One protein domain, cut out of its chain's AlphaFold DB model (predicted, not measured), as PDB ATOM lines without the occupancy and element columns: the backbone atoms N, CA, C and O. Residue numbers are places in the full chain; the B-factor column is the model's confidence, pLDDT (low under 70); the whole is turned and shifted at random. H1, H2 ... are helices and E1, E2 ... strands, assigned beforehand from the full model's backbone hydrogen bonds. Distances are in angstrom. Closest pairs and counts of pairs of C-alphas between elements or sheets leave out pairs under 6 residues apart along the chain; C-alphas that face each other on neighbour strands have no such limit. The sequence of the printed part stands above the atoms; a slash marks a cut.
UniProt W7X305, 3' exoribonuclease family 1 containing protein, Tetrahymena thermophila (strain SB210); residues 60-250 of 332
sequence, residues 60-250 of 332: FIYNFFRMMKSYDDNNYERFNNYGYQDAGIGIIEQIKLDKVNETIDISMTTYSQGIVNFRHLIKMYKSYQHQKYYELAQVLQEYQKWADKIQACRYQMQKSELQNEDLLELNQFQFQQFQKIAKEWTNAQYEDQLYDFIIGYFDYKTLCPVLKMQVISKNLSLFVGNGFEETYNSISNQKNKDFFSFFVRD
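AT A GLANCE: This is residues 60 to 250 of the 332 residues of the protein "3' exoribonuclease family 1 containing protein" of Tetrahymena thermophila (strain SB210) (UniProt W7X305). A twisted sheet of four antiparallel strands has the helix H4 over one face and the shorter helix H6 over the other, in three layers. The long helix H3 reaches away from the sheet and makes a wide V with H4, the two joined by a turn that sticks out at residues 163 to 170, while H2 folds back on the first part of H3. E1 and H1 lie off the sheet. The printed part has 191 residues with six named helices and five named strands, in the order E1 H1 E2 E3 H2 H3 H4 E4 E5 H5 H6; the sheet's order is E2 E3 E5 E4, and the class is mixed, helices and strands. The whole is only just compact, close to loose, with a radius of gyration of the C-alphas of 19.0 A and spans of 52 by 51 by 30 A.

IN THESE COORDINATES: The printed part begins at Phe 60, and E1 follows at residues 65 to 67, 6.5 A long, with C-alpha 65 at (-11.812, -14.919, 10.978). H1 is residues 73 to 80, 10.0 A. E2 is residues 90 to 98, 22.8 A, and E3 is residues 103 to 110, 21.8 A. H2 is residues 119 to 125, 10.2 A. H3, residues 131 to 161, is the longest helix at 45.4 A, from C-alpha 131 at (8.306, -16.674, 18.398) to C-alpha 161 at (-21.705, 3.020, -9.423). H4 is residues 167 to 190, 33.1 A. E4 is residues 196 to 203, 22.8 A, and E5 is residues 208 to 217, 27.4 A, which bends by 50 degrees at residue 212. H5 is residues 218 to 223, 8.6 A. H6 is residues 228 to 237, 14.3 A, and ends with C-alpha 237 at (-31.590, -28.620, 19.192).

HOW THE PARTS SIT: In the sheet, E2 and E4 are the edge strands. E2 and E3 form an antiparallel hairpin, with N 93 and O 107 2.8 A apart, within hydrogen-bond range. E3 and E5 are antiparallel, with N 106 and O 214 at 2.8 A. E4 and E5 form a second antiparallel hairpin, with N 199 and O 213 at 2.8 A. H4 is on the sheet at a height of 9.3 A, over E5 and E4, and runs slantwise to the strands, at 35 degrees to E5 on the local plane; its closest C-alphas to E4 are those of Gln 179 and Ile 199, 7.1 A. H6 is on the opposite face at a height of 9.2 A, over E2 and E3, and runs along the strands, at 26 degrees to E2 on the local plane; the closest C-alphas of H6 and E2 are those of Ser 236 and Ile 95, 6.4 A. H5 only grazes the sheet with residues 218 to 221. H5 and H6 touch only at the corner by their link, about perpendicular at 90 degrees, with the C-alphas of Ser 221 and Phe 228 closest at 5.6 A. H2 and H3 form a helical hairpin: they touch, with a shallow tilt of 20 degrees, opposite ways, the closest C-alphas being those of Ile 122 and Ala 137, 4.8 A, and H3 takes part with residues 133 to 141 alone. H3 is not on the sheet, but only just, with 4 pairs of C-alphas within 10 A. H3 and H4 are apart. H1 touches no helix and is not on the sheet. E1 pairs with no named strand, but residues 60 to 61 pair antiparallel with residues 65 to 66 of E1. Every O i to N i+4 pair is within hydrogen-bond range in H5 and H6; the figures are 2 of 4 in H1, 2 of 3 in H2, 26 of 27 in H3 and 19 of 20 in H4.

THE WHOLE: The two C-alphas farthest apart are those of Gln 129 and Asp 166, 54.4 A. The printed part has no cut and no long link; the links H1 to E2 and E3 to H2 are short, and the others are tight. Residues 163 to 170, of which 167 to 170 belong to H4, stand free. Residues 238 to 250 hold no named element. The mean pLDDT of the printed part is 75.5, and 54 residues are under 70, among them residues 153 to 175 and 237 to 250.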
ATOM      1  N   PHE A  60     -13.303 -12.360  16.954       80.81
ATOM      2  CA  PHE A  60     -13.501 -12.379  15.505       80.81
ATOM      3  C   PHE A  60     -12.976 -11.084  14.875       80.81
ATOM      4  O   PHE A  60     -13.218  -9.986  15.387       80.81
ATOM      5  N   ILE A  61     -12.279 -11.208  13.747       81.44
ATOM      6  CA  ILE A  61     -11.793 -10.082  12.939       81.44
ATOM      7  C   ILE A  61     -12.419 -10.075  11.536       81.44
ATOM      8  O   ILE A  61     -13.119 -11.012  11.148       81.44
ATOM      9  N   TYR A  62     -12.144  -9.018  10.767       74.81
ATOM     10  CA  TYR A  62     -12.631  -8.813   9.398       74.81
ATOM     11  C   TYR A  62     -12.585 -10.073   8.509       74.81
ATOM     12  O   TYR A  62     -11.574 -10.779   8.461       74.81
ATOM     13  N   ASN A  63     -13.673 -10.292   7.758       68.94
ATOM     14  CA  ASN A  63     -14.032 -11.544   7.068       68.94
ATOM     15  C   ASN A  63     -14.349 -12.731   8.009       68.94
ATOM     16  O   ASN A  63     -14.218 -13.879   7.599       68.94
ATOM     17  N   PHE A  64     -14.806 -12.465   9.239       71.25
ATOM     18  CA  PHE A  64     -15.267 -13.473  10.215       71.25
ATOM     19  C   PHE A  64     -14.191 -14.476  10.650       71.25
ATOM     20  O   PHE A  64     -14.486 -15.599  11.057       71.25
ATOM     21  N   PHE A  65     -12.927 -14.065  10.601       77.00
ATOM     22  CA  PHE A  65     -11.812 -14.919  10.978       77.00
ATOM     23  C   PHE A  65     -11.666 -14.974  12.511       77.00
ATOM     24  O   PHE A  65     -11.471 -13.940  13.155       77.00
ATOM     25  N   ARG A  66     -11.789 -16.176  13.095       81.19
ATOM     26  CA  ARG A  66     -11.687 -16.435  14.545       81.19
ATOM     27  C   ARG A  66     -10.220 -16.425  14.988       81.19
ATOM     28  O   ARG A  66      -9.413 -17.172  14.445       81.19
ATOM     29  N   MET A  67      -9.891 -15.626  16.000       83.12
ATOM     30  CA  MET A  67      -8.565 -15.561  16.626       83.12
ATOM     31  C   MET A  67      -8.661 -15.769  18.138       83.12
ATOM     32  O   MET A  67      -9.596 -15.291  18.777       83.12
ATOM     33  N   MET A  68      -7.674 -16.430  18.736       86.38
ATOM     34  CA  MET A  68      -7.609 -16.616  20.192       86.38
ATOM     35  C   MET A  68      -6.707 -15.551  20.833       86.38
ATOM     36  O   MET A  68      -5.684 -15.198  20.242       86.38
ATOM     37  N   LYS A  69      -7.031 -15.036  22.035       85.88
ATOM     38  CA  LYS A  69      -6.091 -14.144  22.755       85.88
ATOM     39  C   LYS A  69      -4.815 -14.909  23.127       85.88
ATOM     40  O   LYS A  69      -3.723 -14.425  22.857       85.88
ATOM     41  N   SER A  70      -4.964 -16.132  23.639       86.31
ATOM     42  CA  SER A  70      -3.891 -17.119  23.793       86.31
ATOM     43  C   SER A  70      -4.278 -18.422  23.087       86.31
ATOM     44  O   SER A  70      -5.446 -18.809  23.075       86.31
ATOM     45  N   TYR A  71      -3.281 -19.062  22.488       87.31
ATOM     46  CA  TYR A  71      -3.323 -20.364  21.826       87.31
ATOM     47  C   TYR A  71      -2.638 -21.438  22.698       87.31
ATOM     48  O   TYR A  71      -2.077 -22.397  22.183       87.31
ATOM     49  N   ASP A  72      -2.650 -21.266  24.021       86.62
ATOM     50  CA  ASP A  72      -2.217 -22.309  24.954       86.62
ATOM     51  C   ASP A  72      -3.384 -23.300  25.131       86.62
ATOM     52  O   ASP A  72      -4.535 -22.862  25.215       86.62
ATOM     53  N   ASP A  73      -3.128 -24.609  25.196       82.94
ATOM     54  CA  ASP A  73      -4.161 -25.646  24.990       82.94
ATOM     55  C   ASP A  73      -5.390 -25.485  25.904       82.94
ATOM     56  O   ASP A  73      -6.519 -25.454  25.418       82.94
ATOM     57  N   ASN A  74      -5.173 -25.227  27.200       79.88
ATOM     58  CA  ASN A  74      -6.233 -24.956  28.189       79.88
ATOM     59  C   ASN A  74      -7.159 -23.777  27.803       79.88
ATOM     60  O   ASN A  74      -8.332 -23.751  28.176       79.88
ATOM     61  N   ASN A  75      -6.634 -22.765  27.101       76.56
ATOM     62  CA  ASN A  75      -7.418 -21.634  26.596       76.56
ATOM     63  C   ASN A  75      -8.064 -21.957  25.246       76.56
ATOM     64  O   ASN A  75      -9.179 -21.499  24.997       76.56
ATOM     65  N   TYR A  76      -7.401 -22.732  24.383       76.88
ATOM     66  CA  TYR A  76      -7.992 -23.158  23.115       76.88
ATOM     67  C   TYR A  76      -9.205 -24.066  23.357       76.88
ATOM     68  O   TYR A  76     -10.296 -23.761  22.884       76.88
ATOM     69  N   GLU A  77      -9.040 -25.123  24.159       73.12
ATOM     70  CA  GLU A  77     -10.083 -26.091  24.522       73.12
ATOM     71  C   GLU A  77     -11.317 -25.399  25.119       73.12
ATOM     72  O   GLU A  77     -12.429 -25.554  24.607       73.12
ATOM     73  N   ARG A  78     -11.115 -24.546  26.138       76.06
ATOM     74  CA  ARG A  78     -12.181 -23.796  26.831       76.06
ATOM     75  C   ARG A  78     -13.105 -23.026  25.883       76.06
ATOM     76  O   ARG A  78     -14.277 -22.827  26.204       76.06
ATOM     77  N   PHE A  79     -12.575 -22.557  24.758       73.50
ATOM     78  CA  PHE A  79     -13.277 -21.705  23.805       73.50
ATOM     79  C   PHE A  79     -13.421 -22.349  22.414       73.50
ATOM     80  O   PHE A  79     -13.863 -21.676  21.481       73.50
ATOM     81  N   ASN A  80     -13.114 -23.643  22.246       64.69
ATOM     82  CA  ASN A  80     -13.232 -24.294  20.938       64.69
ATOM     83  C   ASN A  80     -14.685 -24.308  20.437       64.69
ATOM     84  O   ASN A  80     -14.945 -24.054  19.262       64.69
ATOM     85  N   ASN A  81     -15.637 -24.493  21.351       63.44
ATOM     86  CA  ASN A  81     -17.076 -24.531  21.068       63.44
ATOM     87  C   ASN A  81     -17.724 -23.134  21.014       63.44
ATOM     88  O   ASN A  81     -18.939 -23.027  20.924       63.44
ATOM     89  N   TYR A  82     -16.926 -22.066  21.107       67.31
ATOM     90  CA  TYR A  82     -17.406 -20.687  21.076       67.31
ATOM     91  C   TYR A  82     -17.407 -20.186  19.625       67.31
ATOM     92  O   TYR A  82     -16.351 -20.105  18.976       67.31
ATOM     93  N   GLY A  83     -18.592 -19.873  19.099       67.69
ATOM     94  CA  GLY A  83     -18.795 -19.616  17.674       67.69
ATOM     95  C   GLY A  83     -19.373 -18.244  17.342       67.69
ATOM     96  O   GLY A  83     -18.894 -17.212  17.810       67.69
ATOM     97  N   TYR A  84     -20.332 -18.236  16.417       71.19
ATOM     98  CA  TYR A  84     -20.831 -17.048  15.732       71.19
ATOM     99  C   TYR A  84     -21.902 -16.297  16.538       71.19
ATOM    100  O   TYR A  84     -21.984 -15.066  16.463       71.19
ATOM    101  N   GLN A  85     -22.718 -17.021  17.306       74.94
ATOM    102  CA  GLN A  85     -23.759 -16.440  18.151       74.94
ATOM    103  C   GLN A  85     -23.191 -15.989  19.497       74.94
ATOM    104  O   GLN A  85     -23.439 -14.852  19.901       74.94
ATOM    105  N   ASP A  86     -22.370 -16.827  20.135       72.00
ATOM    106  CA  ASP A  86     -21.708 -16.521  21.409       72.00
ATOM    107  C   ASP A  86     -20.837 -15.254  21.298       72.00
ATOM    108  O   ASP A  86     -20.836 -14.413  22.192       72.00
ATOM    109  N   ALA A  87     -20.183 -15.041  20.149       71.50
ATOM    110  CA  ALA A  87     -19.368 -13.853  19.876       71.50
ATOM    111  C   ALA A  87     -20.160 -12.567  19.561       71.50
ATOM    112  O   ALA A  87     -19.557 -11.542  19.225       71.50
ATOM    113  N   GLY A  88     -21.498 -12.598  19.591       75.88
ATOM    114  CA  GLY A  88     -22.339 -11.444  19.247       75.88
ATOM    115  C   GLY A  88     -22.205 -10.981  17.788       75.88
ATOM    116  O   GLY A  88     -22.558  -9.846  17.458       75.88
ATOM    117  N   ILE A  89     -21.675 -11.835  16.903       78.56
ATOM    118  CA  ILE A  89     -21.424 -11.516  15.490       78.56
ATOM    119  C   ILE A  89     -22.727 -11.562  14.685       78.56
ATOM    120  O   ILE A  89     -22.921 -10.759  13.767       78.56
ATOM    121  N   GLY A  90     -23.661 -12.430  15.070       80.19
ATOM    122  CA  GLY A  90     -24.991 -12.509  14.481       80.19
ATOM    123  C   GLY A  90     -25.861 -13.587  15.123       80.19
ATOM    124  O   GLY A  90     -25.602 -14.016  16.244       80.19
ATOM    125  N   ILE A  91     -26.887 -14.041  14.402       84.44
ATOM    126  CA  ILE A  91     -27.739 -15.170  14.808       84.44
ATOM    127  C   ILE A  91     -27.927 -16.185  13.679       84.44
ATOM    128  O   ILE A  91     -27.886 -15.828  12.496       84.44
ATOM    129  N   ILE A  92     -28.203 -17.434  14.059       83.00
ATOM    130  CA  ILE A  92     -28.868 -18.407  13.191       83.00
ATOM    131  C   ILE A  92     -30.364 -18.073  13.188       83.00
ATOM    132  O   ILE A  92     -31.012 -18.068  14.232       83.00
ATOM    133  N   GLU A  93     -30.922 -17.800  12.012       85.94
ATOM    134  CA  GLU A  93     -32.352 -17.514  11.837       85.94
ATOM    135  C   GLU A  93     -33.152 -18.809  11.664       85.94
ATOM    136  O   GLU A  93     -34.205 -19.004  12.275       85.94
ATOM    137  N   GLN A  94     -32.647 -19.723  10.832       88.06
ATOM    138  CA  GLN A  94     -33.334 -20.963  10.491       88.06
ATOM    139  C   GLN A  94     -32.337 -22.061  10.129       88.06
ATOM    140  O   GLN A  94     -31.306 -21.796   9.521       88.06
ATOM    141  N   ILE A  95     -32.681 -23.304  10.461       88.12
ATOM    142  CA  ILE A  95     -31.972 -24.506  10.018       88.12
ATOM    143  C   ILE A  95     -32.987 -25.346   9.241       88.12
ATOM    144  O   ILE A  95     -34.147 -25.426   9.658       88.12
ATOM    145  N   LYS A  96     -32.595 -25.899   8.092       90.81
ATOM    146  CA  LYS A  96     -33.450 -26.734   7.233       90.81
ATOM    147  C   LYS A  96     -32.704 -27.974   6.766       90.81
ATOM    148  O   LYS A  96     -31.488 -27.948   6.601       90.81
ATOM    149  N   LEU A  97     -33.473 -29.018   6.484       90.19
ATOM    150  CA  LEU A  97     -33.019 -30.209   5.784       90.19
ATOM    151  C   LEU A  97     -33.495 -30.128   4.326       90.19
ATOM    152  O   LEU A  97     -34.692 -30.248   4.058       90.19
ATOM    153  N   ASP A  98     -32.579 -29.885   3.393       89.62
ATOM    154  CA  ASP A  98     -32.868 -29.874   1.960       89.62
ATOM    155  C   ASP A  98     -32.759 -31.301   1.414       89.62
ATOM    156  O   ASP A  98     -31.676 -31.803   1.115       89.62
ATOM    157  N   LYS A  99     -33.912 -31.968   1.292       87.38
ATOM    158  CA  LYS A  99     -34.015 -33.340   0.771       87.38
ATOM    159  C   LYS A  99     -33.924 -33.443  -0.761       87.38
ATOM    160  O   LYS A  99     -34.038 -34.547  -1.276       87.38
ATOM    161  N   VAL A 100     -33.759 -32.329  -1.483       86.38
ATOM    162  CA  VAL A 100     -33.562 -32.326  -2.946       86.38
ATOM    163  C   VAL A 100     -32.077 -32.245  -3.282       86.38
ATOM    164  O   VAL A 100     -31.610 -32.982  -4.139       86.38
ATOM    165  N   ASN A 101     -31.336 -31.381  -2.583       83.62
ATOM    166  CA  ASN A 101     -29.884 -31.246  -2.752       83.62
ATOM    167  C   ASN A 101     -29.074 -32.131  -1.783       83.62
ATOM    168  O   ASN A 101     -27.850 -32.134  -1.853       83.62
ATOM    169  N   GLU A 102     -29.741 -32.843  -0.870       88.56
ATOM    170  CA  GLU A 102     -29.132 -33.602   0.230       88.56
ATOM    171  C   GLU A 102     -28.149 -32.761   1.071       88.56
ATOM    172  O   GLU A 102     -27.019 -33.161   1.356       88.56
ATOM    173  N   THR A 103     -28.601 -31.575   1.500       88.62
ATOM    174  CA  THR A 103     -27.823 -30.660   2.353       88.62
ATOM    175  C   THR A 103     -28.554 -30.264   3.634       88.62
ATOM    176  O   THR A 103     -29.785 -30.270   3.706       88.62
ATOM    177  N   ILE A 104     -27.789 -29.869   4.652       87.31
ATOM    178  CA  ILE A 104     -28.303 -29.082   5.779       87.31
ATOM    179  C   ILE A 104     -28.010 -27.608   5.491       87.31
ATOM    180  O   ILE A 104     -26.861 -27.231   5.268       87.31
ATOM    181  N   ASP A 105     -29.053 -26.780   5.519       89.19
ATOM    182  CA  ASP A 105     -28.978 -25.343   5.253       89.19
ATOM    183  C   ASP A 105     -29.115 -24.565   6.565       89.19
ATOM    184  O   ASP A 105     -30.154 -24.639   7.227       89.19
ATOM    185  N   ILE A 106     -28.107 -23.767   6.914       86.12
ATOM    186  CA  ILE A 106     -28.109 -22.897   8.094       86.12
ATOM    187  C   ILE A 106     -28.203 -21.445   7.620       86.12
ATOM    188  O   ILE A 106     -27.231 -20.874   7.134       86.12
ATOM    189  N   SER A 107     -29.390 -20.846   7.735       87.38
ATOM    190  CA  SER A 107     -29.670 -19.447   7.379       87.38
ATOM    191  C   SER A 107     -29.289 -18.512   8.527       87.38
ATOM    192  O   SER A 107     -29.642 -18.768   9.680       87.38
ATOM    193  N   MET A 108     -28.582 -17.424   8.221       83.94
ATOM    194  CA  MET A 108     -27.914 -16.563   9.203       83.94
ATOM    195  C   MET A 108     -28.177 -15.078   8.930       83.94
ATOM    196  O   MET A 108     -28.345 -14.660   7.784       83.94
ATOM    197  N   THR A 109     -28.102 -14.252   9.973       84.12
ATOM    198  CA  THR A 109     -27.967 -12.792   9.839       84.12
ATOM    199  C   THR A 109     -26.755 -12.305  10.617       84.12
ATOM    200  O   THR A 109     -26.550 -12.679  11.768       84.12
ATOM    201  N   THR A 110     -25.945 -11.463   9.977       81.25
ATOM    202  CA  THR A 110     -24.821 -10.747  10.591       81.25
ATOM    203  C   THR A 110     -25.281  -9.431  11.216       81.25
ATOM    204  O   THR A 110     -25.994  -8.657  10.579       81.25
ATOM    205  N   TYR A 111     -24.809  -9.148  12.431       81.50
ATOM    206  CA  TYR A 111     -24.945  -7.854  13.111       81.50
ATOM    207  C   TYR A 111     -23.609  -7.103  13.226       81.50
ATOM    208  O   TYR A 111     -23.589  -5.875  13.180       81.50
ATOM    209  N   SER A 112     -22.495  -7.828  13.352       81.06
ATOM    210  CA  SER A 112     -21.140  -7.286  13.488       81.06
ATOM    211  C   SER A 112     -20.178  -7.998  12.537       81.06
ATOM    212  O   SER A 112     -20.361  -9.165  12.223       81.06
ATOM    213  N   GLN A 113     -19.132  -7.309  12.078       72.88
ATOM    214  CA  GLN A 113     -18.098  -7.867  11.188       72.88
ATOM    215  C   GLN A 113     -16.808  -8.235  11.944       72.88
ATOM    216  O   GLN A 113     -15.754  -8.427  11.334       72.88
ATOM    217  N   GLY A 114     -16.895  -8.308  13.277       78.62
ATOM    218  CA  GLY A 114     -15.745  -8.431  14.166       78.62
ATOM    219  C   GLY A 114     -14.953  -7.125  14.282       78.62
ATOM    220  O   GLY A 114     -15.397  -6.047  13.877       78.62
ATOM    221  N   ILE A 115     -13.751  -7.214  14.845       82.31
ATOM    222  CA  ILE A 115     -12.809  -6.092  14.894       82.31
ATOM    223  C   ILE A 115     -12.268  -5.819  13.480       82.31
ATOM    224  O   ILE A 115     -11.943  -6.746  12.741       82.31
ATOM    225  N   VAL A 116     -12.114  -4.538  13.120       81.31
ATOM    226  CA  VAL A 116     -11.513  -4.081  11.840       81.31
ATOM    227  C   VAL A 116     -10.191  -3.314  12.012       81.31
ATOM    228  O   VAL A 116      -9.572  -2.892  11.039       81.31
ATOM    229  N   ASN A 117      -9.749  -3.112  13.256       86.69
ATOM    230  CA  ASN A 117      -8.529  -2.390  13.617       86.69
ATOM    231  C   ASN A 117      -7.704  -3.236  14.597       86.69
ATOM    232  O   ASN A 117      -7.906  -3.191  15.809       86.69
ATOM    233  N   PHE A 118      -6.760  -4.012  14.074       88.56
ATOM    234  CA  PHE A 118      -6.052  -5.058  14.816       88.56
ATOM    235  C   PHE A 118      -4.927  -4.512  15.716       88.56
ATOM    236  O   PHE A 118      -4.165  -5.280  16.298       88.56
ATOM    237  N   ARG A 119      -4.788  -3.183  15.857       89.75
ATOM    238  CA  ARG A 119      -3.678  -2.537  16.589       89.75
ATOM    239  C   ARG A 119      -3.569  -2.939  18.064       89.75
ATOM    240  O   ARG A 119      -2.483  -2.779  18.620       89.75
ATOM    241  N   HIS A 120      -4.646  -3.410  18.700       89.12
ATOM    242  CA  HIS A 120      -4.573  -3.972  20.053       89.12
ATOM    243  C   HIS A 120      -3.994  -5.395  20.027       89.12
ATOM    244  O   HIS A 120      -2.912  -5.604  20.575       89.12
ATOM    245  N   LEU A 121      -4.617  -6.311  19.274       89.31
ATOM    246  CA  LEU A 121      -4.133  -7.681  19.025       89.31
ATOM    247  C   LEU A 121      -2.645  -7.723  18.633       89.31
ATOM    248  O   LEU A 121      -1.856  -8.435  19.242       89.31
ATOM    249  N   ILE A 122      -2.226  -6.887  17.678       92.75
ATOM    250  CA  ILE A 122      -0.830  -6.784  17.217       92.75
ATOM    251  C   ILE A 122       0.133  -6.415  18.359       92.75
ATOM    252  O   ILE A 122       1.275  -6.869  18.365       92.75
ATOM    253  N   LYS A 123      -0.287  -5.584  19.323       92.50
ATOM    254  CA  LYS A 123       0.537  -5.242  20.495       92.50
ATOM    255  C   LYS A 123       0.561  -6.376  21.517       92.50
ATOM    256  O   LYS A 123       1.629  -6.681  22.034       92.50
ATOM    257  N   MET A 124      -0.591  -6.996  21.771       91.62
ATOM    258  CA  MET A 124      -0.750  -8.134  22.678       91.62
ATOM    259  C   MET A 124       0.134  -9.309  22.239       91.62
ATOM    260  O   MET A 124       1.021  -9.718  22.986       91.62
ATOM    261  N   TYR A 125       0.007  -9.753  20.986       93.56
ATOM    262  CA  TYR A 125       0.806 -10.847  20.433       93.56
ATOM    263  C   TYR A 125       2.316 -10.536  20.387       93.56
ATOM    264  O   TYR A 125       3.126 -11.445  20.530       93.56
ATOM    265  N   LYS A 126       2.720  -9.258  20.266       94.56
ATOM    266  CA  LYS A 126       4.136  -8.837  20.380       94.56
ATOM    267  C   LYS A 126       4.664  -8.729  21.809       94.56
ATOM    268  O   LYS A 126       5.863  -8.523  21.974       94.56
ATOM    269  N   SER A 127       3.806  -8.826  22.822       93.00
ATOM    270  CA  SER A 127       4.227  -8.874  24.229       93.00
ATOM    271  C   SER A 127       4.479 -10.298  24.734       93.00
ATOM    272  O   SER A 127       5.146 -10.478  25.752       93.00
ATOM    273  N   TYR A 128       3.998 -11.311  24.009       93.00
ATOM    274  CA  TYR A 128       4.289 -12.713  24.288       93.00
ATOM    275  C   TYR A 128       5.708 -13.079  23.837       93.00
ATOM    276  O   TYR A 128       6.178 -12.647  22.787       93.00
ATOM    277  N   GLN A 129       6.395 -13.895  24.640       89.94
ATOM    278  CA  GLN A 129       7.803 -14.252  24.420       89.94
ATOM    279  C   GLN A 129       8.006 -15.286  23.300       89.94
ATOM    280  O   GLN A 129       9.103 -15.398  22.759       89.94
ATOM    281  N   HIS A 130       6.974 -16.064  22.964       92.81
ATOM    282  CA  HIS A 130       7.099 -17.187  22.040       92.81
ATOM    283  C   HIS A 130       7.024 -16.739  20.568       92.81
ATOM    284  O   HIS A 130       6.051 -16.107  20.145       92.81
ATOM    285  N   GLN A 131       8.043 -17.113  19.782       94.31
ATOM    286  CA  GLN A 131       8.306 -16.674  18.398       94.31
ATOM    287  C   GLN A 131       7.055 -16.658  17.500       94.31
ATOM    288  O   GLN A 131       6.849 -15.709  16.744       94.31
ATOM    289  N   LYS A 132       6.193 -17.677  17.596       95.12
ATOM    290  CA  LYS A 132       5.015 -17.824  16.726       95.12
ATOM    291  C   LYS A 132       3.937 -16.761  16.946       95.12
ATOM    292  O   LYS A 132       3.293 -16.352  15.986       95.12
ATOM    293  N   TYR A 133       3.785 -16.230  18.159       95.31
ATOM    294  CA  TYR A 133       2.888 -15.091  18.377       95.31
ATOM    295  C   TYR A 133       3.463 -13.800  17.772       95.31
ATOM    296  O   TYR A 133       2.717 -12.990  17.224       95.31
ATOM    297  N   TYR A 134       4.789 -13.625  17.787       95.88
ATOM    298  CA  TYR A 134       5.437 -12.507  17.096       95.88
ATOM    299  C   TYR A 134       5.281 -12.614  15.566       95.88
ATOM    300  O   TYR A 134       4.962 -11.614  14.922       95.88
ATOM    301  N   GLU A 135       5.421 -13.820  15.003       96.75
ATOM    302  CA  GLU A 135       5.140 -14.126  13.589       96.75
ATOM    303  C   GLU A 135       3.680 -13.788  13.233       96.75
ATOM    304  O   GLU A 135       3.438 -12.984  12.329       96.75
ATOM    305  N   LEU A 136       2.705 -14.278  14.012       95.69
ATOM    306  CA  LEU A 136       1.289 -13.917  13.861       95.69
ATOM    307  C   LEU A 136       1.077 -12.398  13.904       95.69
ATOM    308  O   LEU A 136       0.326 -11.852  13.097       95.69
ATOM    309  N   ALA A 137       1.754 -11.687  14.804       96.19
ATOM    310  CA  ALA A 137       1.623 -10.241  14.923       96.19
ATOM    311  C   ALA A 137       2.221  -9.461  13.740       96.19
ATOM    312  O   ALA A 137       1.772  -8.347  13.465       96.19
ATOM    313  N   GLN A 138       3.233 -10.002  13.053       96.25
ATOM    314  CA  GLN A 138       3.741  -9.446  11.794       96.25
ATOM    315  C   GLN A 138       2.750  -9.702  10.653       96.25
ATOM    316  O   GLN A 138       2.375  -8.774   9.940       96.25
ATOM    317  N   VAL A 139       2.251 -10.931  10.530       95.62
ATOM    318  CA  VAL A 139       1.279 -11.316   9.495       95.62
ATOM    319  C   VAL A 139      -0.035 -10.532   9.646       95.62
ATOM    320  O   VAL A 139      -0.575 -10.021   8.666       95.62
ATOM    321  N   LEU A 140      -0.494 -10.300  10.879       94.38
ATOM    322  CA  LEU A 140      -1.665  -9.473  11.187       94.38
ATOM    323  C   LEU A 140      -1.445  -7.971  10.896       94.38
ATOM    324  O   LEU A 140      -2.404  -7.259  10.590       94.38
ATOM    325  N   GLN A 141      -0.198  -7.472  10.922       95.62
ATOM    326  CA  GLN A 141       0.120  -6.116  10.442       95.62
ATOM    327  C   GLN A 141      -0.029  -5.992   8.924       95.62
ATOM    328  O   GLN A 141      -0.533  -4.972   8.450       95.62
ATOM    329  N   GLU A 142       0.374  -7.008   8.162       95.06
ATOM    330  CA  GLU A 142       0.159  -7.028   6.713       95.06
ATOM    331  C   GLU A 142      -1.325  -7.257   6.368       95.06
ATOM    332  O   GLU A 142      -1.842  -6.610   5.454       95.06
ATOM    333  N   TYR A 143      -2.056  -8.054   7.162       92.19
ATOM    334  CA  TYR A 143      -3.507  -8.233   7.006       92.19
ATOM    335  C   TYR A 143      -4.287  -6.927   7.206       92.19
ATOM    336  O   TYR A 143      -5.217  -6.662   6.448       92.19
ATOM    337  N   GLN A 144      -3.879  -6.061   8.147       92.00
ATOM    338  CA  GLN A 144      -4.460  -4.716   8.272       92.00
ATOM    339  C   GLN A 144      -4.295  -3.924   6.968       92.00
ATOM    340  O   GLN A 144      -5.277  -3.415   6.441       92.00
ATOM    341  N   LYS A 145      -3.081  -3.863   6.398       91.62
ATOM    342  CA  LYS A 145      -2.834  -3.129   5.140       91.62
ATOM    343  C   LYS A 145      -3.641  -3.704   3.973       91.62
ATOM    344  O   LYS A 145      -4.117  -2.951   3.125       91.62
ATOM    345  N   TRP A 146      -3.780  -5.029   3.919       88.56
ATOM    346  CA  TRP A 146      -4.597  -5.723   2.925       88.56
ATOM    347  C   TRP A 146      -6.083  -5.365   3.082       88.56
ATOM    348  O   TRP A 146      -6.714  -4.981   2.097       88.56
ATOM    349  N   ALA A 147      -6.622  -5.390   4.305       83.12
ATOM    350  CA  ALA A 147      -8.011  -5.033   4.593       83.12
ATOM    351  C   ALA A 147      -8.294  -3.553   4.276       83.12
ATOM    352  O   ALA A 147      -9.236  -3.259   3.539       83.12
ATOM    353  N   ASP A 148      -7.425  -2.642   4.727       84.12
ATOM    354  CA  ASP A 148      -7.488  -1.201   4.448       84.12
ATOM    355  C   ASP A 148      -7.502  -0.934   2.926       84.12
ATOM    356  O   ASP A 148      -8.334  -0.176   2.419       84.12
ATOM    357  N   LYS A 149      -6.617  -1.602   2.168       81.50
ATOM    358  CA  LYS A 149      -6.546  -1.516   0.698       81.50
ATOM    359  C   LYS A 149      -7.825  -2.034   0.037       81.50
ATOM    360  O   LYS A 149      -8.352  -1.386  -0.865       81.50
ATOM    361  N   ILE A 150      -8.326  -3.191   0.469       75.69
ATOM    362  CA  ILE A 150      -9.548  -3.797  -0.070       75.69
ATOM    363  C   ILE A 150     -10.761  -2.890   0.185       75.69
ATOM    364  O   ILE A 150     -11.543  -2.650  -0.737       75.69
ATOM    365  N   GLN A 151     -10.892  -2.320   1.385       72.06
ATOM    366  CA  GLN A 151     -11.955  -1.367   1.707       72.06
ATOM    367  C   GLN A 151     -11.846  -0.089   0.856       72.06
ATOM    368  O   GLN A 151     -12.843   0.357   0.283       72.06
ATOM    369  N   ALA A 152     -10.634   0.454   0.683       70.62
ATOM    370  CA  ALA A 152     -10.388   1.631  -0.152       70.62
ATOM    371  C   ALA A 152     -10.739   1.403  -1.636       70.62
ATOM    372  O   ALA A 152     -11.405   2.247  -2.239       70.62
ATOM    373  N   CYS A 153     -10.358   0.261  -2.223       68.94
ATOM    374  CA  CYS A 153     -10.713  -0.081  -3.605       68.94
ATOM    375  C   CYS A 153     -12.234  -0.205  -3.796       68.94
ATOM    376  O   CYS A 153     -12.776   0.298  -4.780       68.94
ATOM    377  N   ARG A 154     -12.949  -0.822  -2.846       66.00
ATOM    378  CA  ARG A 154     -14.412  -0.962  -2.926       66.00
ATOM    379  C   ARG A 154     -15.138   0.383  -2.751       66.00
ATOM    380  O   ARG A 154     -16.097   0.648  -3.469       66.00
ATOM    381  N   TYR A 155     -14.629   1.280  -1.899       66.88
ATOM    382  CA  TYR A 155     -15.124   2.664  -1.781       66.88
ATOM    383  C   TYR A 155     -14.898   3.499  -3.056       66.88
ATOM    384  O   TYR A 155     -15.680   4.403  -3.356       66.88
ATOM    385  N   GLN A 156     -13.851   3.199  -3.834       63.72
ATOM    386  CA  GLN A 156     -13.638   3.812  -5.148       63.72
ATOM    387  C   GLN A 156     -14.655   3.307  -6.182       63.72
ATOM    388  O   GLN A 156     -15.276   4.142  -6.835       63.72
ATOM    389  N   MET A 157     -14.890   1.990  -6.279       60.50
ATOM    390  CA  MET A 157     -15.911   1.421  -7.182       60.50
ATOM    391  C   MET A 157     -17.309   1.991  -6.904       60.50
ATOM    392  O   MET A 157     -17.988   2.461  -7.816       60.50
ATOM    393  N   GLN A 158     -17.693   2.073  -5.627       58.91
ATOM    394  CA  GLN A 158     -18.985   2.624  -5.223       58.91
ATOM    395  C   GLN A 158     -19.216   4.065  -5.719       58.91
ATOM    396  O   GLN A 158     -20.335   4.421  -6.088       58.91
ATOM    397  N   LYS A 159     -18.168   4.901  -5.763       58.97
ATOM    398  CA  LYS A 159     -18.266   6.289  -6.252       58.97
ATOM    399  C   LYS A 159     -18.527   6.407  -7.753       58.97
ATOM    400  O   LYS A 159     -18.972   7.468  -8.182       58.97
ATOM    401  N   SER A 160     -18.255   5.361  -8.530       55.19
ATOM    402  CA  SER A 160     -18.619   5.274  -9.950       55.19
ATOM    403  C   SER A 160     -19.989   4.631 -10.198       55.19
ATOM    404  O   SER A 160     -20.518   4.782 -11.294       55.19
ATOM    405  N   GLU A 161     -20.564   3.931  -9.215       52.56
ATOM    406  CA  GLU A 161     -21.705   3.020  -9.423       52.56
ATOM    407  C   GLU A 161     -23.013   3.472  -8.734       52.56
ATOM    408  O   GLU A 161     -24.098   3.070  -9.153       52.56
ATOM    409  N   LEU A 162     -22.965   4.345  -7.716       47.97
ATOM    410  CA  LEU A 162     -24.174   4.860  -7.051       47.97
ATOM    411  C   LEU A 162     -24.840   6.031  -7.799       47.97
ATOM    412  O   LEU A 162     -24.452   7.185  -7.609       47.97
ATOM    413  N   GLN A 163     -25.919   5.748  -8.539       49.12
ATOM    414  CA  GLN A 163     -26.928   6.760  -8.918       49.12
ATOM    415  C   GLN A 163     -28.408   6.341  -8.780       49.12
ATOM    416  O   GLN A 163     -29.257   7.222  -8.864       49.12
ATOM    417  N   ASN A 164     -28.740   5.069  -8.511       51.59
ATOM    418  CA  ASN A 164     -30.136   4.603  -8.396       51.59
ATOM    419  C   ASN A 164     -30.448   4.011  -7.011       51.59
ATOM    420  O   ASN A 164     -29.630   3.281  -6.447       51.59
ATOM    421  N   GLU A 165     -31.645   4.292  -6.486       48.97
ATOM    422  CA  GLU A 165     -32.091   3.844  -5.153       48.97
ATOM    423  C   GLU A 165     -32.896   2.524  -5.180       48.97
ATOM    424  O   GLU A 165     -32.926   1.815  -4.174       48.97
ATOM    425  N   ASP A 166     -33.439   2.122  -6.339       52.38
ATOM    426  CA  ASP A 166     -34.319   0.945  -6.532       52.38
ATOM    427  C   ASP A 166     -33.642  -0.437  -6.344       52.38
ATOM    428  O   ASP A 166     -34.256  -1.486  -6.531       52.38
ATOM    429  N   LEU A 167     -32.357  -0.479  -5.984       53.62
ATOM    430  CA  LEU A 167     -31.551  -1.708  -5.970       53.62
ATOM    431  C   LEU A 167     -31.873  -2.676  -4.813       53.62
ATOM    432  O   LEU A 167     -31.477  -3.840  -4.862       53.62
ATOM    433  N   LEU A 168     -32.561  -2.230  -3.757       49.00
ATOM    434  CA  LEU A 168     -32.704  -3.007  -2.515       49.00
ATOM    435  C   LEU A 168     -33.558  -4.277  -2.651       49.00
ATOM    436  O   LEU A 168     -33.166  -5.317  -2.120       49.00
ATOM    437  N   GLU A 169     -34.687  -4.221  -3.359       49.78
ATOM    438  CA  GLU A 169     -35.551  -5.397  -3.564       49.78
ATOM    439  C   GLU A 169     -34.958  -6.347  -4.614       49.78
ATOM    440  O   GLU A 169     -34.946  -7.566  -4.428       49.78
ATOM    441  N   LEU A 170     -34.352  -5.780  -5.667       52.69
ATOM    442  CA  LEU A 170     -33.643  -6.520  -6.711       52.69
ATOM    443  C   LEU A 170     -32.544  -7.425  -6.122       52.69
ATOM    444  O   LEU A 170     -32.430  -8.591  -6.506       52.69
ATOM    445  N   ASN A 171     -31.793  -6.918  -5.138       58.09
ATOM    446  CA  ASN A 171     -30.735  -7.658  -4.448       58.09
ATOM    447  C   ASN A 171     -31.245  -8.918  -3.720       58.09
ATOM    448  O   ASN A 171     -30.530  -9.919  -3.687       58.09
ATOM    449  N   GLN A 172     -32.457  -8.913  -3.147       62.06
ATOM    450  CA  GLN A 172     -32.986 -10.096  -2.448       62.06
ATOM    451  C   GLN A 172     -33.336 -11.222  -3.426       62.06
ATOM    452  O   GLN A 172     -32.966 -12.375  -3.198       62.06
ATOM    453  N   PHE A 173     -33.989 -10.890  -4.542       66.12
ATOM    454  CA  PHE A 173     -34.279 -11.862  -5.598       66.12
ATOM    455  C   PHE A 173     -32.989 -12.393  -6.240       66.12
ATOM    456  O   PHE A 173     -32.833 -13.602  -6.408       66.12
ATOM    457  N   GLN A 174     -32.023 -11.516  -6.533       66.50
ATOM    458  CA  GLN A 174     -30.713 -11.921  -7.053       66.50
ATOM    459  C   GLN A 174     -29.952 -12.831  -6.078       66.50
ATOM    460  O   GLN A 174     -29.340 -13.801  -6.524       66.50
ATOM    461  N   PHE A 175     -30.030 -12.587  -4.764       69.88
ATOM    462  CA  PHE A 175     -29.440 -13.479  -3.763       69.88
ATOM    463  C   PHE A 175     -30.091 -14.870  -3.774       69.88
ATOM    464  O   PHE A 175     -29.374 -15.865  -3.748       69.88
ATOM    465  N   GLN A 176     -31.421 -14.966  -3.879       73.38
ATOM    466  CA  GLN A 176     -32.118 -16.258  -3.976       73.38
ATOM    467  C   GLN A 176     -31.737 -17.035  -5.249       73.38
ATOM    468  O   GLN A 176     -31.516 -18.245  -5.190       73.38
ATOM    469  N   GLN A 177     -31.599 -16.348  -6.389       71.81
ATOM    470  CA  GLN A 177     -31.116 -16.972  -7.629       71.81
ATOM    471  C   GLN A 177     -29.654 -17.428  -7.503       71.81
ATOM    472  O   GLN A 177     -29.331 -18.547  -7.890       71.81
ATOM    473  N   PHE A 178     -28.778 -16.611  -6.908       71.62
ATOM    474  CA  PHE A 178     -27.385 -16.989  -6.645       71.62
ATOM    475  C   PHE A 178     -27.283 -18.186  -5.690       71.62
ATOM    476  O   PHE A 178     -26.543 -19.121  -5.977       71.62
ATOM    477  N   GLN A 179     -28.068 -18.208  -4.609       73.94
ATOM    478  CA  GLN A 179     -28.168 -19.335  -3.678       73.94
ATOM    479  C   GLN A 179     -28.541 -20.637  -4.393       73.94
ATOM    480  O   GLN A 179     -27.928 -21.676  -4.138       73.94
ATOM    481  N   LYS A 180     -29.526 -20.579  -5.296       77.50
ATOM    482  CA  LYS A 180     -29.935 -21.726  -6.106       77.50
ATOM    483  C   LYS A 180     -28.803 -22.183  -7.037       77.50
ATOM    484  O   LYS A 180     -28.421 -23.347  -6.986       77.50
ATOM    485  N   ILE A 181     -28.238 -21.266  -7.826       75.69
ATOM    486  CA  ILE A 181     -27.153 -21.555  -8.780       75.69
ATOM    487  C   ILE A 181     -25.922 -22.132  -8.065       75.69
ATOM    488  O   ILE A 181     -25.300 -23.059  -8.574       75.69
ATOM    489  N   ALA A 182     -25.580 -21.618  -6.881       74.81
ATOM    490  CA  ALA A 182     -24.468 -22.117  -6.079       74.81
ATOM    491  C   ALA A 182     -24.705 -23.560  -5.606       74.81
ATOM    492  O   ALA A 182     -23.804 -24.376  -5.742       74.81
ATOM    493  N   LYS A 183     -25.910 -23.900  -5.119       75.88
ATOM    494  CA  LYS A 183     -26.278 -25.290  -4.782       75.88
ATOM    495  C   LYS A 183     -26.209 -26.214  -5.999       75.88
ATOM    496  O   LYS A 183     -25.524 -27.228  -5.945       75.88
ATOM    497  N   GLU A 184     -26.867 -25.843  -7.100       78.69
ATOM    498  CA  GLU A 184     -26.896 -26.650  -8.330       78.69
ATOM    499  C   GLU A 184     -25.481 -26.887  -8.887       78.69
ATOM    500  O   GLU A 184     -25.161 -28.000  -9.299       78.69
ATOM    501  N   TRP A 185     -24.609 -25.871  -8.849       77.25
ATOM    502  CA  TRP A 185     -23.208 -26.000  -9.250       77.25
ATOM    503  C   TRP A 185     -22.387 -26.861  -8.281       77.25
ATOM    504  O   TRP A 185     -21.670 -27.746  -8.742       77.25
ATOM    505  N   THR A 186     -22.495 -26.644  -6.964       73.19
ATOM    506  CA  THR A 186     -21.733 -27.421  -5.973       73.19
ATOM    507  C   THR A 186     -22.106 -28.899  -6.046       73.19
ATOM    508  O   THR A 186     -21.214 -29.737  -6.147       73.19
ATOM    509  N   ASN A 187     -23.399 -29.236  -6.089       73.38
ATOM    510  CA  ASN A 187     -23.843 -30.621  -6.247       73.38
ATOM    511  C   ASN A 187     -23.294 -31.235  -7.544       73.38
ATOM    512  O   ASN A 187     -22.676 -32.291  -7.495       73.38
ATOM    513  N   ALA A 188     -23.396 -30.536  -8.679       76.44
ATOM    514  CA  ALA A 188     -22.892 -31.020  -9.968       76.44
ATOM    515  C   ALA A 188     -21.351 -31.105 -10.087       76.44
ATOM    516  O   ALA A 188     -20.848 -31.493 -11.144       76.44
ATOM    517  N   GLN A 189     -20.583 -30.712  -9.064       69.75
ATOM    518  CA  GLN A 189     -19.113 -30.812  -9.029       69.75
ATOM    519  C   GLN A 189     -18.581 -31.654  -7.857       69.75
ATOM    520  O   GLN A 189     -17.467 -32.166  -7.942       69.75
ATOM    521  N   TYR A 190     -19.358 -31.798  -6.781       69.56
ATOM    522  CA  TYR A 190     -18.913 -32.341  -5.494       69.56
ATOM    523  C   TYR A 190     -19.918 -33.336  -4.876       69.56
ATOM    524  O   TYR A 190     -19.891 -33.545  -3.667       69.56
ATOM    525  N   GLU A 191     -20.796 -33.948  -5.683       67.69
ATOM    526  CA  GLU A 191     -21.879 -34.864  -5.263       67.69
ATOM    527  C   GLU A 191     -21.432 -35.903  -4.213       67.69
ATOM    528  O   GLU A 191     -21.998 -35.964  -3.123       67.69
ATOM    529  N   ASP A 192     -20.346 -36.634  -4.488       71.81
ATOM    530  CA  ASP A 192     -19.789 -37.676  -3.611       71.81
ATOM    531  C   ASP A 192     -18.811 -37.158  -2.529       71.81
ATOM    532  O   ASP A 192     -18.179 -37.947  -1.828       71.81
ATOM    533  N   GLN A 193     -18.631 -35.841  -2.381       74.50
ATOM    534  CA  GLN A 193     -17.565 -35.266  -1.547       74.50
ATOM    535  C   GLN A 193     -18.036 -34.817  -0.154       74.50
ATOM    536  O   GLN A 193     -19.184 -34.410   0.071       74.50
ATOM    537  N   LEU A 194     -17.098 -34.832   0.794       78.31
ATOM    538  CA  LEU A 194     -17.250 -34.169   2.087       78.31
ATOM    539  C   LEU A 194     -17.040 -32.664   1.863       78.31
ATOM    540  O   LEU A 194     -15.915 -32.238   1.612       78.31
ATOM    541  N   TYR A 195     -18.106 -31.864   1.912       76.31
ATOM    542  CA  TYR A 195     -18.007 -30.422   1.686       76.31
ATOM    543  C   TYR A 195     -18.942 -29.619   2.591       76.31
ATOM    544  O   TYR A 195     -20.044 -30.052   2.942       76.31
ATOM    545  N   ASP A 196     -18.519 -28.395   2.887       75.81
ATOM    546  CA  ASP A 196     -19.382 -27.301   3.304       75.81
ATOM    547  C   ASP A 196     -19.086 -26.056   2.451       75.81
ATOM    548  O   ASP A 196     -18.015 -25.932   1.854       75.81
ATOM    549  N   PHE A 197     -20.044 -25.136   2.340       73.50
ATOM    550  CA  PHE A 197     -19.800 -23.839   1.706       73.50
ATOM    551  C   PHE A 197     -20.637 -22.719   2.320       73.50
ATOM    552  O   PHE A 197     -21.773 -22.919   2.754       73.50
ATOM    553  N   ILE A 198     -20.072 -21.510   2.337       76.75
ATOM    554  CA  ILE A 198     -20.689 -20.320   2.927       76.75
ATOM    555  C   ILE A 198     -21.093 -19.352   1.813       76.75
ATOM    556  O   ILE A 198     -20.254 -18.874   1.050       76.75
ATOM    557  N   ILE A 199     -22.382 -19.020   1.753       75.94
ATOM    558  CA  ILE A 199     -22.923 -17.966   0.896       75.94
ATOM    559  C   ILE A 199     -23.051 -16.673   1.704       75.94
ATOM    560  O   ILE A 199     -23.720 -16.602   2.740       75.94
ATOM    561  N   GLY A 200     -22.452 -15.612   1.176       75.94
ATOM    562  CA  GLY A 200     -22.628 -14.249   1.651       75.94
ATOM    563  C   GLY A 200     -22.813 -13.278   0.493       75.94
ATOM    564  O   GLY A 200     -22.715 -13.646  -0.678       75.94
ATOM    565  N   TYR A 201     -23.057 -12.019   0.830       71.44
ATOM    566  CA  TYR A 201     -22.990 -10.904  -0.110       71.44
ATOM    567  C   TYR A 201     -22.118  -9.788   0.468       71.44
ATOM    568  O   TYR A 201     -21.636  -9.858   1.601       71.44
ATOM    569  N   PHE A 202     -21.886  -8.752  -0.328       71.38
ATOM    570  CA  PHE A 202     -21.158  -7.573   0.107       71.38
ATOM    571  C   PHE A 202     -22.129  -6.417   0.344       71.38
ATOM    572  O   PHE A 202     -22.764  -5.943  -0.597       71.38
ATOM    573  N   ASP A 203     -22.284  -5.983   1.594       66.38
ATOM    574  CA  ASP A 203     -23.191  -4.889   1.915       66.38
ATOM    575  C   ASP A 203     -22.622  -3.561   1.408       66.38
ATOM    576  O   ASP A 203     -21.546  -3.107   1.809       66.38
ATOM    577  N   TYR A 204     -23.372  -2.924   0.512       64.69
ATOM    578  CA  TYR A 204     -22.929  -1.714  -0.164       64.69
ATOM    579  C   TYR A 204     -22.839  -0.511   0.785       64.69
ATOM    580  O   TYR A 204     -21.990   0.351   0.581       64.69
ATOM    581  N   LYS A 205     -23.666  -0.425   1.836       64.44
ATOM    582  CA  LYS A 205     -23.693   0.749   2.732       64.44
ATOM    583  C   LYS A 205     -22.496   0.781   3.684       64.44
ATOM    584  O   LYS A 205     -21.927   1.843   3.916       64.44
ATOM    585  N   THR A 206     -22.130  -0.375   4.231       69.38
ATOM    586  CA  THR A 206     -21.010  -0.568   5.170       69.38
ATOM    587  C   THR A 206     -19.689  -0.892   4.472       69.38
ATOM    588  O   THR A 206     -18.629  -0.782   5.090       69.38
ATOM    589  N   LEU A 207     -19.734  -1.277   3.190       66.75
ATOM    590  CA  LEU A 207     -18.600  -1.785   2.417       66.75
ATOM    591  C   LEU A 207     -17.875  -2.928   3.146       66.75
ATOM    592  O   LEU A 207     -16.643  -2.946   3.261       66.75
ATOM    593  N   CYS A 208     -18.656  -3.906   3.600       68.69
ATOM    594  CA  CYS A 208     -18.183  -5.075   4.330       68.69
ATOM    595  C   CYS A 208     -18.960  -6.350   3.940       68.69
ATOM    596  O   CYS A 208     -20.087  -6.264   3.446       68.69
ATOM    597  N   PRO A 209     -18.370  -7.549   4.117       71.88
ATOM    598  CA  PRO A 209     -19.064  -8.808   3.862       71.88
ATOM    599  C   PRO A 209     -20.184  -9.050   4.884       71.88
ATOM    600  O   PRO A 209     -20.079  -8.656   6.046       71.88
ATOM    601  N   VAL A 210     -21.232  -9.747   4.448       74.06
ATOM    602  CA  VAL A 210     -22.343 -10.240   5.271       74.06
ATOM    603  C   VAL A 210     -22.544 -11.714   4.941       74.06
ATOM    604  O   VAL A 210     -22.749 -12.057   3.774       74.06
ATOM    605  N   LEU A 211     -22.485 -12.585   5.951       78.38
ATOM    606  CA  LEU A 211     -22.814 -14.003   5.778       78.38
ATOM    607  C   LEU A 211     -24.334 -14.170   5.812       78.38
ATOM    608  O   LEU A 211     -25.016 -13.483   6.577       78.38
ATOM    609  N   LYS A 212     -24.865 -15.074   4.985       80.75
ATOM    610  CA  LYS A 212     -26.311 -15.328   4.915       80.75
ATOM    611  C   LYS A 212     -26.714 -16.790   4.959       80.75
ATOM    612  O   LYS A 212     -27.804 -17.080   5.448       80.75
ATOM    613  N   MET A 213     -25.868 -17.703   4.500       80.75
ATOM    614  CA  MET A 213     -26.107 -19.131   4.671       80.75
ATOM    615  C   MET A 213     -24.795 -19.907   4.739       80.75
ATOM    616  O   MET A 213     -23.855 -19.568   4.027       80.75
ATOM    617  N   GLN A 214     -24.764 -20.980   5.522       82.94
ATOM    618  CA  GLN A 214     -23.813 -22.078   5.350       82.94
ATOM    619  C   GLN A 214     -24.581 -23.340   4.951       82.94
ATOM    620  O   GLN A 214     -25.701 -23.560   5.412       82.94
ATOM    621  N   VAL A 215     -23.999 -24.130   4.055       81.62
ATOM    622  CA  VAL A 215     -24.576 -25.360   3.505       81.62
ATOM    623  C   VAL A 215     -23.597 -26.493   3.767       81.62
ATOM    624  O   VAL A 215     -22.414 -26.346   3.477       81.62
ATOM    625  N   ILE A 216     -24.085 -27.601   4.314       81.69
ATOM    626  CA  ILE A 216     -23.284 -28.763   4.722       81.69
ATOM    627  C   ILE A 216     -23.776 -29.979   3.931       81.69
ATOM    628  O   ILE A 216     -24.984 -30.231   3.905       81.69
ATOM    629  N   SER A 217     -22.875 -30.731   3.290       83.19
ATOM    630  CA  SER A 217     -23.260 -31.918   2.515       83.19
ATOM    631  C   SER A 217     -23.740 -33.059   3.415       83.19
ATOM    632  O   SER A 217     -23.276 -33.225   4.550       83.19
ATOM    633  N   LYS A 218     -24.663 -33.888   2.915       87.00
ATOM    634  CA  LYS A 218     -25.050 -35.152   3.557       87.00
ATOM    635  C   LYS A 218     -23.842 -36.051   3.814       87.00
ATOM    636  O   LYS A 218     -23.761 -36.636   4.885       87.00
ATOM    637  N   ASN A 219     -22.891 -36.129   2.886       78.69
ATOM    638  CA  ASN A 219     -21.723 -37.000   3.037       78.69
ATOM    639  C   ASN A 219     -20.825 -36.532   4.191       78.69
ATOM    640  O   ASN A 219     -20.463 -37.345   5.037       78.69
ATOM    641  N   LEU A 220     -20.577 -35.221   4.314       77.75
ATOM    642  CA  LEU A 220     -19.932 -34.649   5.501       77.75
ATOM    643  C   LEU A 220     -20.750 -34.960   6.766       77.75
ATOM    644  O   LEU A 220     -20.212 -35.508   7.721       77.75
ATOM    645  N   SER A 221     -22.066 -34.728   6.727       76.81
ATOM    646  CA  SER A 221     -23.011 -34.973   7.835       76.81
ATOM    647  C   SER A 221     -23.098 -36.431   8.319       76.81
ATOM    648  O   SER A 221     -23.532 -36.651   9.450       76.81
ATOM    649  N   LEU A 222     -22.746 -37.402   7.465       76.69
ATOM    650  CA  LEU A 222     -22.694 -38.847   7.746       76.69
ATOM    651  C   LEU A 222     -21.302 -39.315   8.201       76.69
ATOM    652  O   LEU A 222     -21.186 -40.311   8.904       76.69
ATOM    653  N   PHE A 223     -20.244 -38.614   7.791       73.06
ATOM    654  CA  PHE A 223     -18.860 -38.932   8.151       73.06
ATOM    655  C   PHE A 223     -18.524 -38.518   9.596       73.06
ATOM    656  O   PHE A 223     -17.754 -39.190  10.284       73.06
ATOM    657  N   VAL A 224     -19.139 -37.425  10.064       67.38
ATOM    658  CA  VAL A 224     -18.889 -36.800  11.381       67.38
ATOM    659  C   VAL A 224     -20.050 -36.945  12.374       67.38
ATOM    660  O   VAL A 224     -19.937 -36.512  13.517       67.38
ATOM    661  N   GLY A 225     -21.183 -37.516  11.953       65.62
ATOM    662  CA  GLY A 225     -22.371 -37.694  12.791       65.62
ATOM    663  C   GLY A 225     -23.158 -38.954  12.433       65.62
ATOM    664  O   GLY A 225     -23.136 -39.406  11.294       65.62
ATOM    665  N   ASN A 226     -23.874 -39.510  13.417       66.50
ATOM    666  CA  ASN A 226     -24.558 -40.815  13.355       66.50
ATOM    667  C   ASN A 226     -25.552 -41.012  12.190       66.50
ATOM    668  O   ASN A 226     -25.959 -42.139  11.910       66.50
ATOM    669  N   GLY A 227     -26.008 -39.940  11.542       75.00
ATOM    670  CA  GLY A 227     -27.010 -40.008  10.483       75.00
ATOM    671  C   GLY A 227     -27.478 -38.622  10.060       75.00
ATOM    672  O   GLY A 227     -27.593 -37.733  10.892       75.00
ATOM    673  N   PHE A 228     -27.809 -38.425   8.783       83.31
ATOM    674  CA  PHE A 228     -28.173 -37.110   8.226       83.31
ATOM    675  C   PHE A 228     -29.294 -36.392   9.011       83.31
ATOM    676  O   PHE A 228     -29.185 -35.198   9.301       83.31
ATOM    677  N   GLU A 229     -30.338 -37.118   9.428       84.00
ATOM    678  CA  GLU A 229     -31.421 -36.552  10.250       84.00
ATOM    679  C   GLU A 229     -31.034 -36.384  11.732       84.00
ATOM    680  O   GLU A 229     -31.475 -35.425  12.363       84.00
ATOM    681  N   GLU A 230     -30.179 -37.247  12.295       81.00
ATOM    682  CA  GLU A 230     -29.667 -37.095  13.671       81.00
ATOM    683  C   GLU A 230     -28.727 -35.892  13.793       81.00
ATOM    684  O   GLU A 230     -28.855 -35.093  14.723       81.00
ATOM    685  N   THR A 231     -27.849 -35.710  12.809       78.38
ATOM    686  CA  THR A 231     -26.986 -34.544  12.625       78.38
ATOM    687  C   THR A 231     -27.839 -33.274  12.532       78.38
ATOM    688  O   THR A 231     -27.670 -32.363  13.341       78.38
ATOM    689  N   TYR A 232     -28.837 -33.230  11.641       84.19
ATOM    690  CA  TYR A 232     -29.771 -32.100  11.534       84.19
ATOM    691  C   TYR A 232     -30.510 -31.788  12.846       84.19
ATOM    692  O   TYR A 232     -30.593 -30.622  13.250       84.19
ATOM    693  N   ASN A 233     -31.028 -32.813  13.528       79.94
ATOM    694  CA  ASN A 233     -31.722 -32.657  14.804       79.94
ATOM    695  C   ASN A 233     -30.771 -32.153  15.899       79.94
ATOM    696  O   ASN A 233     -31.159 -31.307  16.701       79.94
ATOM    697  N   SER A 234     -29.517 -32.609  15.903       75.38
ATOM    698  CA  SER A 234     -28.490 -32.170  16.850       75.38
ATOM    699  C   SER A 234     -28.191 -30.681  16.698       75.38
ATOM    700  O   SER A 234     -28.323 -29.952  17.677       75.38
ATOM    701  N   ILE A 235     -27.914 -30.191  15.482       73.44
ATOM    702  CA  ILE A 235     -27.705 -28.750  15.231       73.44
ATOM    703  C   ILE A 235     -28.970 -27.951  15.598       73.44
ATOM    704  O   ILE A 235     -28.899 -26.910  16.248       73.44
ATOM    705  N   SER A 236     -30.149 -28.453  15.214       74.19
ATOM    706  CA  SER A 236     -31.435 -27.775  15.440       74.19
ATOM    707  C   SER A 236     -31.809 -27.658  16.920       74.19
ATOM    708  O   SER A 236     -32.414 -26.660  17.313       74.19
ATOM    709  N   ASN A 237     -31.421 -28.638  17.739       69.31
ATOM    710  CA  ASN A 237     -31.590 -28.620  19.192       69.31
ATOM    711  C   ASN A 237     -30.474 -27.819  19.889       69.31
ATOM    712  O   ASN A 237     -30.732 -27.149  20.887       69.31
ATOM    713  N   GLN A 238     -29.256 -27.815  19.336       61.91
ATOM    714  CA  GLN A 238     -28.119 -27.015  19.808       61.91
ATOM    715  C   GLN A 238     -28.175 -25.537  19.370       61.91
ATOM    716  O   GLN A 238     -27.199 -24.817  19.519       61.91
ATOM    717  N   LYS A 239     -29.336 -25.016  18.949       54.53
ATOM    718  CA  LYS A 239     -29.588 -23.600  18.583       54.53
ATOM    719  C   LYS A 239     -29.142 -22.511  19.583       54.53
ATOM    720  O   LYS A 239     -29.258 -21.333  19.262       54.53
ATOM    721  N   ASN A 240     -28.684 -22.886  20.780       40.78
ATOM    722  CA  ASN A 240     -28.188 -21.999  21.836       40.78
ATOM    723  C   ASN A 240     -26.750 -22.345  22.305       40.78
ATOM    724  O   ASN A 240     -26.357 -21.900  23.381       40.78
ATOM    725  N   LYS A 241     -26.001 -23.179  21.567       47.81
ATOM    726  CA  LYS A 241     -24.561 -23.448  21.751       47.81
ATOM    727  C   LYS A 241     -23.937 -23.702  20.378       47.81
ATOM    728  O   LYS A 241     -24.347 -24.631  19.691       47.81
ATOM    729  N   ASP A 242     -23.007 -22.850  19.957       48.75
ATOM    730  CA  ASP A 242     -22.581 -22.761  18.557       48.75
ATOM    731  C   ASP A 242     -22.015 -24.075  17.976       48.75
ATOM    732  O   ASP A 242     -20.920 -24.509  18.321       48.75
ATOM    733  N   PHE A 243     -22.709 -24.656  16.989       45.72
ATOM    734  CA  PHE A 243     -22.210 -25.840  16.274       45.72
ATOM    735  C   PHE A 243     -21.056 -25.509  15.298       45.72
ATOM    736  O   PHE A 243     -20.297 -26.387  14.904       45.72
ATOM    737  N   PHE A 244     -20.895 -24.249  14.877       44.28
ATOM    738  CA  PHE A 244     -20.076 -23.877  13.709       44.28
ATOM    739  C   PHE A 244     -18.575 -24.235  13.754       44.28
ATOM    740  O   PHE A 244     -17.936 -24.223  12.702       44.28
ATOM    741  N   SER A 245     -17.993 -24.555  14.913       44.81
ATOM    742  CA  SER A 245     -16.632 -25.115  14.996       44.81
ATOM    743  C   SER A 245     -16.587 -26.645  14.900       44.81
ATOM    744  O   SER A 245     -15.642 -27.188  14.328       44.81
ATOM    745  N   PHE A 246     -17.618 -27.326  15.401       38.09
ATOM    746  CA  PHE A 246     -17.590 -28.738  15.791       38.09
ATOM    747  C   PHE A 246     -17.507 -29.725  14.610       38.09
ATOM    748  O   PHE A 246     -16.955 -30.811  14.748       38.09
ATOM    749  N   PHE A 247     -18.044 -29.377  13.432       44.06
ATOM    750  CA  PHE A 247     -18.191 -30.347  12.330       44.06
ATOM    751  C   PHE A 247     -16.914 -30.726  11.573       44.06
ATOM    752  O   PHE A 247     -16.955 -31.686  10.811       44.06
ATOM    753  N   VAL A 248     -15.820 -29.965  11.689       41.84
ATOM    754  CA  VAL A 248     -14.681 -30.105  10.752       41.84
ATOM    755  C   VAL A 248     -13.306 -30.030  11.441       41.84
ATOM    756  O   VAL A 248     -12.297 -30.143  10.758       41.84
ATOM    757  N   ARG A 249     -13.215 -29.779  12.762       50.19
ATOM    758  CA  ARG A 249     -11.975 -29.214  13.360       50.19
ATOM    759  C   ARG A 249     -11.483 -29.820  14.682       50.19
ATOM    760  O   ARG A 249     -10.479 -29.344  15.213       50.19
ATOM    761  N   ASP A 250     -12.143 -30.853  15.201       46.22
ATOM    762  CA  ASP A 250     -12.032 -31.235  16.622       46.22
ATOM    763  C   ASP A 250     -11.014 -32.350  16.954       46.22
ATOM    764  O   ASP A 250     -10.905 -32.762  18.106       46.22
TER     765      ASP A 250